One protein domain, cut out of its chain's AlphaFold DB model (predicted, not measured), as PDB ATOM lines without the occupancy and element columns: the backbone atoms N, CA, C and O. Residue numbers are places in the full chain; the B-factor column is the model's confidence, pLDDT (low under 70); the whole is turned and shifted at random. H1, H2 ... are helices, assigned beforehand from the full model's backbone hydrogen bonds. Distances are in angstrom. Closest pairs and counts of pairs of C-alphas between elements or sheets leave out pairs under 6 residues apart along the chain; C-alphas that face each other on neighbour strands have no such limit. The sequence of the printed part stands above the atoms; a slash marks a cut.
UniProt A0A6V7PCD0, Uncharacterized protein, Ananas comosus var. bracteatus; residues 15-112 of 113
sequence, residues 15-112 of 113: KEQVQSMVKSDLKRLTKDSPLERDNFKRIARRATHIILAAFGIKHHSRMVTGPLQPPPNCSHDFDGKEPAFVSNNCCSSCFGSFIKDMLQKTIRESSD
ATOM      1  N   LYS A  15       5.706 -15.549 -22.393       76.56
ATOM      2  CA  LYS A  15       5.977 -14.139 -22.661       76.56
ATOM      3  C   LYS A  15       5.336 -13.714 -23.978       76.56
ATOM      4  O   LYS A  15       4.721 -12.655 -24.033       76.56
ATOM      5  N   GLU A  16       5.477 -14.522 -25.017       81.06
ATOM      6  CA  GLU A  16       4.931 -14.286 -26.349       81.06
ATOM      7  C   GLU A  16       3.396 -14.283 -26.313       81.06
ATOM      8  O   GLU A  16       2.767 -13.392 -26.891       81.06
ATOM      9  N   GLN A  17       2.793 -15.200 -25.556       79.12
ATOM     10  CA  GLN A  17       1.346 -15.267 -25.366       79.12
ATOM     11  C   GLN A  17       0.809 -14.055 -24.596       79.12
ATOM     12  O   GLN A  17      -0.100 -13.383 -25.083       79.12
ATOM     13  N   VAL A  18       1.425 -13.696 -23.462       81.12
ATOM     14  CA  VAL A  18       1.080 -12.482 -22.700       81.12
ATOM     15  C   VAL A  18       1.221 -11.244 -23.582       81.12
ATOM     16  O   VAL A  18       0.325 -10.405 -23.613       81.12
ATOM     17  N   GLN A  19       2.303 -11.137 -24.356       84.56
ATOM     18  CA  GLN A  19       2.491 -10.025 -25.289       84.56
ATOM     19  C   GLN A  19       1.390  -9.961 -26.348       84.56
ATOM     20  O   GLN A  19       0.940  -8.864 -26.681       84.56
ATOM     21  N   SER A  20       0.978 -11.101 -26.903       85.44
ATOM     22  CA  SER A  20      -0.090 -11.167 -27.904       85.44
ATOM     23  C   SER A  20      -1.433 -10.717 -27.324       85.44
ATOM     24  O   SER A  20      -2.116  -9.879 -27.923       85.44
ATOM     25  N   MET A  21      -1.769 -11.194 -26.122       84.75
ATOM     26  CA  MET A  21      -2.994 -10.821 -25.410       84.75
ATOM     27  C   MET A  21      -3.005  -9.328 -25.082       84.75
ATOM     28  O   MET A  21      -3.896  -8.610 -25.527       84.75
ATOM     29  N   VAL A  22      -1.943  -8.827 -24.445       86.94
ATOM     30  CA  VAL A  22      -1.778  -7.403 -24.116       86.94
ATOM     31  C   VAL A  22      -1.900  -6.517 -25.355       86.94
ATOM     32  O   VAL A  22      -2.583  -5.501 -25.313       86.94
ATOM     33  N   LYS A  23      -1.260  -6.880 -26.474       88.50
ATOM     34  CA  LYS A  23      -1.351  -6.099 -27.720       88.50
ATOM     35  C   LYS A  23      -2.767  -6.091 -28.290       88.50
ATOM     36  O   LYS A  23      -3.194  -5.061 -28.805       88.50
ATOM     37  N   SER A  24      -3.462  -7.224 -28.240       88.00
ATOM     38  CA  SER A  24      -4.822  -7.363 -28.773       88.00
ATOM     39  C   SER A  24      -5.826  -6.573 -27.936       88.00
ATOM     40  O   SER A  24      -6.616  -5.808 -28.488       88.00
ATOM     41  N   ASP A  25      -5.736  -6.681 -26.609       87.44
ATOM     42  CA  ASP A  25      -6.532  -5.889 -25.671       87.44
ATOM     43  C   ASP A  25      -6.242  -4.396 -25.789       87.44
ATOM     44  O   ASP A  25      -7.174  -3.599 -25.880       87.44
ATOM     45  N   LEU A  26      -4.966  -4.013 -25.861       87.62
ATOM     46  CA  LEU A  26      -4.573  -2.615 -26.009       87.62
ATOM     47  C   LEU A  26      -5.125  -2.023 -27.308       87.62
ATOM     48  O   LEU A  26      -5.758  -0.977 -27.262       87.62
ATOM     49  N   LYS A  27      -4.982  -2.720 -28.445       87.12
ATOM     50  CA  LYS A  27      -5.574  -2.286 -29.725       87.12
ATOM     51  C   LYS A  27      -7.088  -2.112 -29.644       87.12
ATOM     52  O   LYS A  27      -7.621  -1.185 -30.241       87.12
ATOM     53  N   ARG A  28      -7.779  -3.014 -28.942       87.31
ATOM     54  CA  ARG A  28      -9.233  -2.944 -28.763       87.31
ATOM     55  C   ARG A  28      -9.640  -1.762 -27.886       87.31
ATOM     56  O   ARG A  28     -10.629  -1.111 -28.193       87.31
ATOM     57  N   LEU A  29      -8.884  -1.484 -26.825       84.06
ATOM     58  CA  LEU A  29      -9.123  -0.356 -25.920       84.06
ATOM     59  C   LEU A  29      -8.826   1.000 -26.569       84.06
ATOM     60  O   LEU A  29      -9.494   1.979 -26.260       84.06
ATOM     61  N   THR A  30      -7.847   1.056 -27.467       84.19
ATOM     62  CA  THR A  30      -7.419   2.284 -28.155       84.19
ATOM     63  C   THR A  30      -8.004   2.377 -29.564       84.19
ATOM     64  O   THR A  30      -7.428   3.035 -30.426       84.19
ATOM     65  N   LYS A  31      -9.093   1.654 -29.853       84.81
ATOM     66  CA  LYS A  31      -9.692   1.624 -31.194       84.81
ATOM     67  C   LYS A  31     -10.286   2.984 -31.566       84.81
ATOM     68  O   LYS A  31     -10.070   3.451 -32.678       84.81
ATOM     69  N   ASP A  32     -10.985   3.607 -30.622       83.56
ATOM     70  CA  ASP A  32     -11.639   4.909 -30.805       83.56
ATOM     71  C   ASP A  32     -10.685   6.091 -30.548       83.56
ATOM     72  O   ASP A  32     -10.946   7.213 -30.966       83.56
ATOM     73  N   SER A  33      -9.549   5.836 -29.889       80.88
ATOM     74  CA  SER A  33      -8.488   6.816 -29.640       80.88
ATOM     75  C   SER A  33      -7.120   6.127 -29.746       80.88
ATOM     76  O   SER A  33      -6.630   5.565 -28.760       80.88
ATOM     77  N   PRO A  34      -6.528   6.066 -30.955       80.06
ATOM     78  CA  PRO A  34      -5.274   5.362 -31.172       80.06
ATOM     79  C   PRO A  34      -4.121   6.081 -30.475       80.06
ATOM     80  O   PRO A  34      -3.889   7.270 -30.669       80.06
ATOM     81  N   LEU A  35      -3.362   5.326 -29.685       82.25
ATOM     82  CA  LEU A  35      -2.143   5.824 -29.059       82.25
ATOM     83  C   LEU A  35      -1.028   5.980 -30.093       82.25
ATOM     84  O   LEU A  35      -0.898   5.168 -31.014       82.25
ATOM     85  N   GLU A  36      -0.144   6.950 -29.864       86.19
ATOM     86  CA  GLU A  36       1.118   7.031 -30.593       86.19
ATOM     87  C   GLU A  36       1.917   5.730 -30.472       86.19
ATOM     88  O   GLU A  36       1.908   5.045 -29.443       86.19
ATOM     89  N   ARG A  37       2.653   5.390 -31.536       84.12
ATOM     90  CA  ARG A  37       3.398   4.129 -31.650       84.12
ATOM     91  C   ARG A  37       4.339   3.893 -30.463       84.12
ATOM     92  O   ARG A  37       4.461   2.750 -30.011       84.12
ATOM     93  N   ASP A  38       4.999   4.935 -29.968       84.38
ATOM     94  CA  ASP A  38       5.902   4.840 -28.819       84.38
ATOM     95  C   ASP A  38       5.152   4.620 -27.504       84.38
ATOM     96  O   ASP A  38       5.510   3.717 -26.743       84.38
ATOM     97  N   ASN A  39       4.041   5.325 -27.280       84.25
ATOM     98  CA  ASN A  39       3.188   5.115 -26.105       84.25
ATOM     99  C   ASN A  39       2.552   3.721 -26.103       84.25
ATOM    100  O   ASN A  39       2.610   3.021 -25.089       84.25
ATOM    101  N   PHE A  40       2.075   3.241 -27.256       86.25
ATOM    102  CA  PHE A  40       1.581   1.872 -27.412       86.25
ATOM    103  C   PHE A  40       2.641   0.838 -27.006       86.25
ATOM    104  O   PHE A  40       2.367  -0.080 -26.228       86.25
ATOM    105  N   LYS A  41       3.881   0.986 -27.498       85.88
ATOM    106  CA  LYS A  41       4.990   0.079 -27.156       85.88
ATOM    107  C   LYS A  41       5.345   0.145 -25.672       85.88
ATOM    108  O   LYS A  41       5.585  -0.907 -25.073       85.88
ATOM    109  N   ARG A  42       5.391   1.344 -25.085       85.19
ATOM    110  CA  ARG A  42       5.699   1.553 -23.660       85.19
ATOM    111  C   ARG A  42       4.653   0.890 -22.769       85.19
ATOM    112  O   ARG A  42       5.027   0.105 -21.897       85.19
ATOM    113  N   ILE A  43       3.369   1.123 -23.039       85.38
ATOM    114  CA  ILE A  43       2.247   0.551 -22.284       85.38
ATOM    115  C   ILE A  43       2.224  -0.971 -22.429       85.38
ATOM    116  O   ILE A  43       2.226  -1.676 -21.420       85.38
ATOM    117  N   ALA A  44       2.305  -1.500 -23.655       86.62
ATOM    118  CA  ALA A  44       2.315  -2.946 -23.884       86.62
ATOM    119  C   ALA A  44       3.497  -3.638 -23.183       86.62
ATOM    120  O   ALA A  44       3.339  -4.708 -22.587       86.62
ATOM    121  N   ARG A  45       4.686  -3.022 -23.216       85.00
ATOM    122  CA  ARG A  45       5.873  -3.519 -22.512       85.00
ATOM    123  C   ARG A  45       5.651  -3.507 -20.997       85.00
ATOM    124  O   ARG A  45       5.864  -4.542 -20.368       85.00
ATOM    125  N   ARG A  46       5.205  -2.384 -20.422       82.00
ATOM    126  CA  ARG A  46       4.953  -2.237 -18.975       82.00
ATOM    127  C   ARG A  46       3.918  -3.255 -18.488       82.00
ATOM    128  O   ARG A  46       4.200  -3.985 -17.543       82.00
ATOM    129  N   ALA A  47       2.796  -3.386 -19.198       82.50
ATOM    130  CA  ALA A  47       1.760  -4.381 -18.930       82.50
ATOM    131  C   ALA A  47       2.297  -5.812 -18.962       82.50
ATOM    132  O   ALA A  47       2.131  -6.556 -18.000       82.50
ATOM    133  N   THR A  48       3.038  -6.170 -20.012       84.31
ATOM    134  CA  THR A  48       3.672  -7.494 -20.112       84.31
ATOM    135  C   THR A  48       4.572  -7.775 -18.907       84.31
ATOM    136  O   THR A  48       4.494  -8.851 -18.326       84.31
ATOM    137  N   HIS A  49       5.427  -6.829 -18.508       80.56
ATOM    138  CA  HIS A  49       6.328  -7.030 -17.369       80.56
ATOM    139  C   HIS A  49       5.584  -7.182 -16.046       80.56
ATOM    140  O   HIS A  49       5.952  -8.037 -15.245       80.56
ATOM    141  N   ILE A  50       4.543  -6.382 -15.840       77.94
ATOM    142  CA  ILE A  50       3.710  -6.431 -14.643       77.94
ATOM    143  C   ILE A  50       2.984  -7.776 -14.542       77.94
ATOM    144  O   ILE A  50       3.036  -8.417 -13.497       77.94
ATOM    145  N   ILE A  51       2.403  -8.259 -15.641       77.69
ATOM    146  CA  ILE A  51       1.749  -9.570 -15.697       77.69
ATOM    147  C   ILE A  51       2.765 -10.690 -15.449       77.69
ATOM    148  O   ILE A  51       2.558 -11.541 -14.593       77.69
ATOM    149  N   LEU A  52       3.911 -10.678 -16.134       76.94
ATOM    150  CA  LEU A  52       4.946 -11.693 -15.918       76.94
ATOM    151  C   LEU A  52       5.462 -11.708 -14.470       76.94
ATOM    152  O   LEU A  52       5.828 -12.773 -13.977       76.94
ATOM    153  N   ALA A  53       5.498 -10.554 -13.797       74.31
ATOM    154  CA  ALA A  53       5.862 -10.457 -12.387       74.31
ATOM    155  C   ALA A  53       4.752 -10.993 -11.466       74.31
ATOM    156  O   ALA A  53       5.054 -11.780 -10.574       74.31
ATOM    157  N   ALA A  54       3.485 -10.635 -11.716       71.81
ATOM    158  CA  ALA A  54       2.327 -11.117 -10.954       71.81
ATOM    159  C   ALA A  54       2.210 -12.649 -10.970       71.81
ATOM    160  O   ALA A  54       1.870 -13.260  -9.964       71.81
ATOM    161  N   PHE A  55       2.535 -13.267 -12.106       70.00
ATOM    162  CA  PHE A  55       2.495 -14.719 -12.289       70.00
ATOM    163  C   PHE A  55       3.832 -15.412 -11.971       70.00
ATOM    164  O   PHE A  55       3.981 -16.602 -12.226       70.00
ATOM    165  N   GLY A  56       4.833 -14.689 -11.455       67.81
ATOM    166  CA  GLY A  56       6.135 -15.262 -11.088       67.81
ATOM    167  C   GLY A  56       6.982 -15.772 -12.264       67.81
ATOM    168  O   GLY A  56       8.011 -16.405 -12.043       67.81
ATOM    169  N   ILE A  57       6.590 -15.480 -13.509       65.19
ATOM    170  CA  ILE A  57       7.209 -15.985 -14.748       65.19
ATOM    171  C   ILE A  57       8.540 -15.281 -15.040       65.19
ATOM    172  O   ILE A  57       9.433 -15.856 -15.664       65.19
ATOM    173  N   LYS A  58       8.717 -14.023 -14.611       58.59
ATOM    174  CA  LYS A  58       9.973 -13.301 -14.861       58.59
ATOM    175  C   LYS A  58      10.428 -12.474 -13.665       58.59
ATOM    176  O   LYS A  58       9.957 -11.367 -13.427       58.59
ATOM    177  N   HIS A  59      11.423 -12.999 -12.957       52.91
ATOM    178  CA  HIS A  59      12.040 -12.371 -11.793       52.91
ATOM    179  C   HIS A  59      13.156 -11.383 -12.199       52.91
ATOM    180  O   HIS A  59      14.331 -11.608 -11.930       52.91
ATOM    181  N   HIS A  60      12.808 -10.279 -12.868       48.66
ATOM    182  CA  HIS A  60      13.703  -9.115 -12.997       48.66
ATOM    183  C   HIS A  60      13.010  -7.884 -12.402       48.66
ATOM    184  O   HIS A  60      12.409  -7.068 -13.102       48.66
ATOM    185  N   SER A  61      13.083  -7.776 -11.074       44.94
ATOM    186  CA  SER A  61      12.351  -6.827 -10.223       44.94
ATOM    187  C   SER A  61      12.880  -5.383 -10.251       44.94
ATOM    188  O   SER A  61      12.812  -4.684  -9.245       44.94
ATOM    189  N   ARG A  62      13.435  -4.910 -11.376       50.53
ATOM    190  CA  ARG A  62      13.916  -3.516 -11.482       50.53
ATOM    191  C   ARG A  62      12.923  -2.574 -12.175       50.53
ATOM    192  O   ARG A  62      13.035  -1.369 -12.015       50.53
ATOM    193  N   MET A  63      11.939  -3.101 -12.912       49.91
ATOM    194  CA  MET A  63      10.915  -2.295 -13.608       49.91
ATOM    195  C   MET A  63       9.563  -2.211 -12.888       49.91
ATOM    196  O   MET A  63       8.683  -1.483 -13.340       49.91
ATOM    197  N   VAL A  64       9.370  -2.968 -11.808       52.50
ATOM    198  CA  VAL A  64       8.086  -3.058 -11.105       52.50
ATOM    199  C   VAL A  64       8.249  -2.421  -9.729       52.50
ATOM    200  O   VAL A  64       8.656  -3.073  -8.773       52.50
ATOM    201  N   THR A  65       7.996  -1.119  -9.641       43.16
ATOM    202  CA  THR A  65       7.920  -0.384  -8.374       43.16
ATOM    203  C   THR A  65       6.541  -0.610  -7.758       43.16
ATOM    204  O   THR A  65       5.595   0.111  -8.055       43.16
ATOM    205  N   GLY A  66       6.408  -1.649  -6.931       48.03
ATOM    206  CA  GLY A  66       5.224  -1.866  -6.095       48.03
ATOM    207  C   GLY A  66       4.954  -3.344  -5.785       48.03
ATOM    208  O   GLY A  66       5.284  -4.202  -6.607       48.03
ATOM    209  N   PRO A  67       4.361  -3.664  -4.615       45.31
ATOM    210  CA  PRO A  67       3.900  -5.011  -4.306       45.31
ATOM    211  C   PRO A  67       2.753  -5.357  -5.254       45.31
ATOM    212  O   PRO A  67       1.611  -4.941  -5.069       45.31
ATOM    213  N   LEU A  68       3.075  -6.089  -6.316       54.94
ATOM    214  CA  LEU A  68       2.082  -6.532  -7.272       54.94
ATOM    215  C   LEU A  68       1.407  -7.771  -6.707       54.94
ATOM    216  O   LEU A  68       1.970  -8.865  -6.719       54.94
ATOM    217  N   GLN A  69       0.220  -7.572  -6.138       54.16
ATOM    218  CA  GLN A  69      -0.588  -8.690  -5.691       54.16
ATOM    219  C   GLN A  69      -0.977  -9.507  -6.931       54.16
ATOM    220  O   GLN A  69      -1.483  -8.926  -7.899       54.16
ATOM    221  N   PRO A  70      -0.708 -10.825  -6.949       56.19
ATOM    222  CA  PRO A  70      -1.233 -11.678  -8.001       56.19
ATOM    223  C   PRO A  70      -2.759 -11.523  -8.045       56.19
ATOM    224  O   PRO A  70      -3.371 -11.266  -7.001       56.19
ATOM    225  N   PRO A  71      -3.385 -11.661  -9.228       57.03
ATOM    226  CA  PRO A  71      -4.835 -11.674  -9.297       57.03
ATOM    227  C   PRO A  71      -5.371 -12.730  -8.316       57.03
ATOM    228  O   PRO A  71      -4.775 -13.809  -8.210       57.03
ATOM    229  N   PRO A  72      -6.439 -12.417  -7.561       56.69
ATOM    230  CA  PRO A  72      -7.004 -13.348  -6.597       56.69
ATOM    231  C   PRO A  72      -7.342 -14.659  -7.303       56.69
ATOM    232  O   PRO A  72      -7.868 -14.640  -8.418       56.69
ATOM    233  N   ASN A  73      -7.028 -15.781  -6.648       61.44
ATOM    234  CA  ASN A  73      -7.370 -17.101  -7.160       61.44
ATOM    235  C   ASN A  73      -8.871 -17.119  -7.468       61.44
ATOM    236  O   ASN A  73      -9.687 -16.932  -6.565       61.44
ATOM    237  N   CYS A  74      -9.238 -17.272  -8.738       66.00
ATOM    238  CA  CYS A  74     -10.642 -17.290  -9.114       66.00
ATOM    239  C   CYS A  74     -11.246 -18.668  -8.825       66.00
ATOM    240  O   CYS A  74     -10.640 -19.685  -9.151       66.00
ATOM    241  N   SER A  75     -12.464 -18.709  -8.282       61.62
ATOM    242  CA  SER A  75     -13.210 -19.953  -8.023       61.62
ATOM    243  C   SER A  75     -13.856 -20.559  -9.279       61.62
ATOM    244  O   SER A  75     -14.795 -21.338  -9.166       61.62
ATOM    245  N   HIS A  76     -13.422 -20.155 -10.474       70.62
ATOM    246  CA  HIS A  76     -13.962 -20.660 -11.734       70.62
ATOM    247  C   HIS A  76     -13.300 -21.987 -12.101       70.62
ATOM    248  O   HIS A  76     -12.080 -22.113 -11.982       70.62
ATOM    249  N   ASP A  77     -14.088 -22.936 -12.604       59.16
ATOM    250  CA  ASP A  77     -13.563 -24.169 -13.181       59.16
ATOM    251  C   ASP A  77     -12.625 -23.867 -14.357       59.16
ATOM    252  O   ASP A  77     -12.926 -23.070 -15.252       59.16
ATOM    253  N   PHE A  78     -11.455 -24.503 -14.343       63.38
ATOM    254  CA  PHE A  78     -10.497 -24.414 -15.435       63.38
ATOM    255  C   PHE A  78     -10.949 -25.358 -16.558       63.38
ATOM    256  O   PHE A  78     -10.854 -26.572 -16.408       63.38
ATOM    257  N   ASP A  79     -11.373 -24.828 -17.712       58.00
ATOM    258  CA  ASP A  79     -11.828 -25.618 -18.884       58.00
ATOM    259  C   ASP A  79     -10.699 -26.438 -19.561       58.00
ATOM    260  O   ASP A  79     -10.857 -26.966 -20.658       58.00
ATOM    261  N   GLY A  80      -9.503 -26.513 -18.967       59.25
ATOM    262  CA  GLY A  80      -8.354 -27.255 -19.503       59.25
ATOM    263  C   GLY A  80      -7.733 -26.679 -20.785       59.25
ATOM    264  O   GLY A  80      -6.636 -27.081 -21.158       59.25
ATOM    265  N   LYS A  81      -8.375 -25.698 -21.436       61.97
ATOM    266  CA  LYS A  81      -7.854 -24.954 -22.603       61.97
ATOM    267  C   LYS A  81      -6.903 -23.810 -22.242       61.97
ATOM    268  O   LYS A  81      -6.436 -23.072 -23.108       61.97
ATOM    269  N   GLU A  82      -6.640 -23.651 -20.956       64.19
ATOM    270  CA  GLU A  82      -5.931 -22.519 -20.389       64.19
ATOM    271  C   GLU A  82      -4.414 -22.671 -20.535       64.19
ATOM    272  O   GLU A  82      -3.888 -23.774 -20.356       64.19
ATOM    273  N   PRO A  83      -3.674 -21.581 -20.798       58.91
ATOM    274  CA  PRO A  83      -2.221 -21.627 -20.756       58.91
ATOM    275  C   PRO A  83      -1.722 -22.181 -19.421       58.91
ATOM    276  O   PRO A  83      -2.243 -21.822 -18.367       58.91
ATOM    277  N   ALA A  84      -0.647 -22.970 -19.445       57.12
ATOM    278  CA  ALA A  84      -0.094 -23.607 -18.245       57.12
ATOM    279  C   ALA A  84       0.292 -22.620 -17.116       57.12
ATOM    280  O   ALA A  84       0.412 -23.013 -15.959       57.12
ATOM    281  N   PHE A  85       0.497 -21.336 -17.436       59.16
ATOM    282  CA  PHE A  85       0.750 -20.288 -16.440       59.16
ATOM    283  C   PHE A  85      -0.524 -19.632 -15.888       59.16
ATOM    284  O   PHE A  85      -0.498 -19.079 -14.792       59.16
ATOM    285  N   VAL A  86      -1.624 -19.686 -16.639       60.22
ATOM    286  CA  VAL A  86      -2.952 -19.193 -16.252       60.22
ATOM    287  C   VAL A  86      -3.562 -20.210 -15.280       60.22
ATOM    288  O   VAL A  86      -3.900 -19.866 -14.147       60.22
ATOM    289  N   SER A  87      -3.506 -21.497 -15.633       55.78
ATOM    290  CA  SER A  87      -4.106 -22.617 -14.891       55.78
ATOM    291  C   SER A  87      -3.637 -22.831 -13.441       55.78
ATOM    292  O   SER A  87      -4.268 -23.596 -12.719       55.78
ATOM    293  N   ASN A  88      -2.578 -22.163 -12.970       56.62
ATOM    294  CA  ASN A  88      -2.134 -22.269 -11.572       56.62
ATOM    295  C   ASN A  88      -2.836 -21.280 -10.617       56.62
ATOM    296  O   ASN A  88      -2.844 -21.528  -9.411       56.62
ATOM    297  N   ASN A  89      -3.411 -20.173 -11.115       62.22
ATOM    298  CA  ASN A  89      -3.908 -19.081 -10.259       62.22
ATOM    299  C   ASN A  89      -5.113 -18.291 -10.814       62.22
ATOM    300  O   ASN A  89      -5.727 -17.543 -10.062       62.22
ATOM    301  N   CYS A  90      -5.457 -18.374 -12.103       67.25
ATOM    302  CA  CYS A  90      -6.485 -17.513 -12.706       67.25
ATOM    303  C   CYS A  90      -7.023 -18.147 -13.999       67.25
ATOM    304  O   CYS A  90      -6.238 -18.725 -14.723       67.25
ATOM    305  N   CYS A  91      -8.308 -18.063 -14.342       72.75
ATOM    306  CA  CYS A  91      -8.809 -18.533 -15.646       72.75
ATOM    307  C   CYS A  91      -8.641 -17.451 -16.733       72.75
ATOM    308  O   CYS A  91      -8.513 -16.268 -16.410       72.75
ATOM    309  N   SER A  92      -8.701 -17.800 -18.024       70.75
ATOM    310  CA  SER A  92      -8.537 -16.861 -19.156       70.75
ATOM    311  C   SER A  92      -9.477 -15.667 -19.078       70.75
ATOM    312  O   SER A  92      -9.078 -14.551 -19.406       70.75
ATOM    313  N   SER A  93     -10.710 -15.866 -18.613       75.62
ATOM    314  CA  SER A  93     -11.689 -14.785 -18.460       75.62
ATOM    315  C   SER A  93     -11.275 -13.784 -17.377       75.62
ATOM    316  O   SER A  93     -11.303 -12.567 -17.598       75.62
ATOM    317  N   CYS A  94     -10.838 -14.277 -16.214       75.62
ATOM    318  CA  CYS A  94     -10.329 -13.435 -15.130       75.62
ATOM    319  C   CYS A  94      -9.006 -12.768 -15.518       75.62
ATOM    320  O   CYS A  94      -8.785 -11.596 -15.215       75.62
ATOM    321  N   PHE A  95      -8.164 -13.480 -16.261       76.12
ATOM    322  CA  PHE A  95      -6.898 -12.976 -16.763       76.12
ATOM    323  C   PHE A  95      -7.095 -11.858 -17.793       76.12
ATOM    324  O   PHE A  95      -6.498 -10.792 -17.662       76.12
ATOM    325  N   GLY A  96      -7.986 -12.044 -18.769       76.38
ATOM    326  CA  GLY A  96      -8.332 -11.009 -19.746       76.38
ATOM    327  C   GLY A  96      -8.940  -9.770 -19.087       76.38
ATOM    328  O   GLY A  96      -8.594  -8.643 -19.438       76.38
ATOM    329  N   SER A  97      -9.781  -9.963 -18.066       81.06
ATOM    330  CA  SER A  97     -10.346  -8.858 -17.280       81.06
ATOM    331  C   SER A  97      -9.269  -8.087 -16.511       81.06
ATOM    332  O   SER A  97      -9.267  -6.857 -16.534       81.06
ATOM    333  N   PHE A  98      -8.313  -8.794 -15.901       79.75
ATOM    334  CA  PHE A  98      -7.158  -8.190 -15.234       79.75
ATOM    335  C   PHE A  98      -6.289  -7.384 -16.209       79.75
ATOM    336  O   PHE A  98      -5.962  -6.233 -15.926       79.75
ATOM    337  N   ILE A  99      -5.960  -7.948 -17.379       80.75
ATOM    338  CA  ILE A  99      -5.213  -7.238 -18.431       80.75
ATOM    339  C   ILE A  99      -5.946  -5.960 -18.824       80.75
ATOM    340  O   ILE A  99      -5.331  -4.897 -18.906       80.75
ATOM    341  N   LYS A 100      -7.256  -6.049 -19.058       82.44
ATOM    342  CA  LYS A 100      -8.073  -4.912 -19.475       82.44
ATOM    343  C   LYS A 100      -8.071  -3.793 -18.432       82.44
ATOM    344  O   LYS A 100      -7.819  -2.647 -18.797       82.44
ATOM    345  N   ASP A 101      -8.316  -4.115 -17.163       83.12
ATOM    346  CA  ASP A 101      -8.292  -3.146 -16.057       83.12
ATOM    347  C   ASP A 101      -6.910  -2.494 -15.916       83.12
ATOM    348  O   ASP A 101      -6.783  -1.268 -15.864       83.12
ATOM    349  N   MET A 102      -5.853  -3.307 -15.962       79.00
ATOM    350  CA  MET A 102      -4.481  -2.830 -15.859       79.00
ATOM    351  C   MET A 102      -4.102  -1.904 -17.026       79.00
ATOM    352  O   MET A 102      -3.464  -0.867 -16.819       79.00
ATOM    353  N   LEU A 103      -4.505  -2.241 -18.253       82.62
ATOM    354  CA  LEU A 103      -4.288  -1.400 -19.427       82.62
ATOM    355  C   LEU A 103      -5.062  -0.091 -19.326       82.62
ATOM    356  O   LEU A 103      -4.483   0.957 -19.588       82.62
ATOM    357  N   GLN A 104      -6.324  -0.119 -18.897       83.38
ATOM    358  CA  GLN A 104      -7.098   1.104 -18.688       83.38
ATOM    359  C   GLN A 104      -6.449   2.021 -17.645       83.38
ATOM    360  O   GLN A 104      -6.348   3.224 -17.887       83.38
ATOM    361  N   LYS A 105      -5.958   1.467 -16.530       81.06
ATOM    362  CA  LYS A 105      -5.194   2.221 -15.523       81.06
ATOM    363  C   LYS A 105      -3.917   2.809 -16.118       81.06
ATOM    364  O   LYS A 105      -3.691   4.006 -16.007       81.06
ATOM    365  N   THR A 106      -3.135   1.998 -16.831       76.56
ATOM    366  CA  THR A 106      -1.858   2.432 -17.426       76.56
ATOM    367  C   THR A 106      -2.050   3.506 -18.506       76.56
ATOM    368  O   THR A 106      -1.226   4.407 -18.621       76.56
ATOM    369  N   ILE A 107      -3.121   3.423 -19.306       79.00
ATOM    370  CA  ILE A 107      -3.467   4.441 -20.311       79.00
ATOM    371  C   ILE A 107      -3.826   5.758 -19.617       79.00
ATOM    372  O   ILE A 107      -3.273   6.787 -19.984       79.00
ATOM    373  N   ARG A 108      -4.687   5.719 -18.589       75.88
ATOM    374  CA  ARG A 108      -5.078   6.910 -17.815       75.88
ATOM    375  C   ARG A 108      -3.878   7.585 -17.151       75.88
ATOM    376  O   ARG A 108      -3.735   8.791 -17.271       75.88
ATOM    377  N   GLU A 109      -2.986   6.809 -16.533       70.25
ATOM    378  CA  GLU A 109      -1.733   7.324 -15.953       70.25
ATOM    379  C   GLU A 109      -0.802   7.964 -16.996       70.25
ATOM    380  O   GLU A 109      -0.006   8.833 -16.663       70.25
ATOM    381  N   SER A 110      -0.865   7.522 -18.255       63.38
ATOM    382  CA  SER A 110      -0.023   8.038 -19.336       63.38
ATOM    383  C   SER A 110      -0.596   9.285 -20.018       63.38
ATOM    384  O   SER A 110       0.108   9.863 -20.842       63.38
ATOM    385  N   SER A 111      -1.849   9.660 -19.741       57.47
ATOM    386  CA  SER A 111      -2.510  10.846 -20.309       57.47
ATOM    387  C   SER A 111      -2.413  12.089 -19.416       57.47
ATOM    388  O   SER A 111      -2.836  13.156 -19.842       57.47
ATOM    389  N   ASP A 112      -1.865  11.956 -18.206       47.00
ATOM    390  CA  ASP A 112      -1.750  13.022 -17.196       47.00
ATOM    391  C   ASP A 112      -0.342  13.670 -17.166       47.00
ATOM    392  O   ASP A 112       0.088  14.216 -16.153       47.00
TER     393      ASP A 112
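AT A GLANCE: This is residues 15 to 112 of the 113 residues of an uncharacterized protein of Ananas comosus var. bracteatus (UniProt A0A6V7PCD0). Three helices pack into a small crossed cluster in which each touches both of the others, their centres making a triangle, and a long winding loop, residues 55 to 91, joins the end of H2 to the start of H3. That loop reaches well beyond the start of H3, and its Gly 80 marks one end of the longest distance in the domain. The printed part has 98 residues with three named helices, in the order H1, H2, H3, and no named strand; the class is all helix. The whole is compact, with a radius of gyration of the C-alphas of 13.5 A, and its C-alphas span 37 by 31 by 22 A.

HOW THE PARTS SIT: Begin with H3, residues 92 to 110, the longest helix by residues. Look from it to H1, residues 15 to 29: the two touch, their closest C-alphas being those of Asp 25 and Lys 100, 6.5 A apart. H3 touches H1 with residues 96 to 104 alone, and the two helices run the same way at a steep tilt of 63 degrees. Next find H2, residues 37 to 54, which touches H3 with residues 43 to 51 alone, while H3 touches it with residues 99 to 107 alone. The closest C-alphas of H2 and H3 are those of Ile 43 and Thr 106, 6.6 A apart, and the helices run opposite ways at a steep tilt of 49 degrees. H1 and H2 touch as well, with the C-alphas of Gln 19 and Thr 48 the closest at 5.9 A; they run opposite ways at a steep tilt of 52 degrees. The packing of the helices is mostly crossed: their lines cut across one another at steep tilts. Check the backbones of H1, H2 and H3, and you will find every O i to N i+4 pair within hydrogen-bond range.

IN THESE COORDINATES: Find C-alpha 92 at (-8.537, -16.861, -19.156); from there H3 runs 26.3 A to C-alpha 110 at (-0.023, 8.038, -19.336). H2 covers 25.7 A from C-alpha 37 to C-alpha 54. For H1, start at C-alpha 15, (5.977, -14.139, -22.661), and go 20.7 A to C-alpha 29.

THE WHOLE: The two C-alphas farthest apart are those of Gly 80 and Asp 112, 40.9 A. The printed part, residues 15 to 112, has no cut. The link from H1 to H2 is short, with 7 residues, and that from H2 to H3 is long, with 37. In the B-factor column the mean pLDDT of the printed part is 72.0; look for values under 70 at residues 56 to 75, 77 to 90 and 110 to 112.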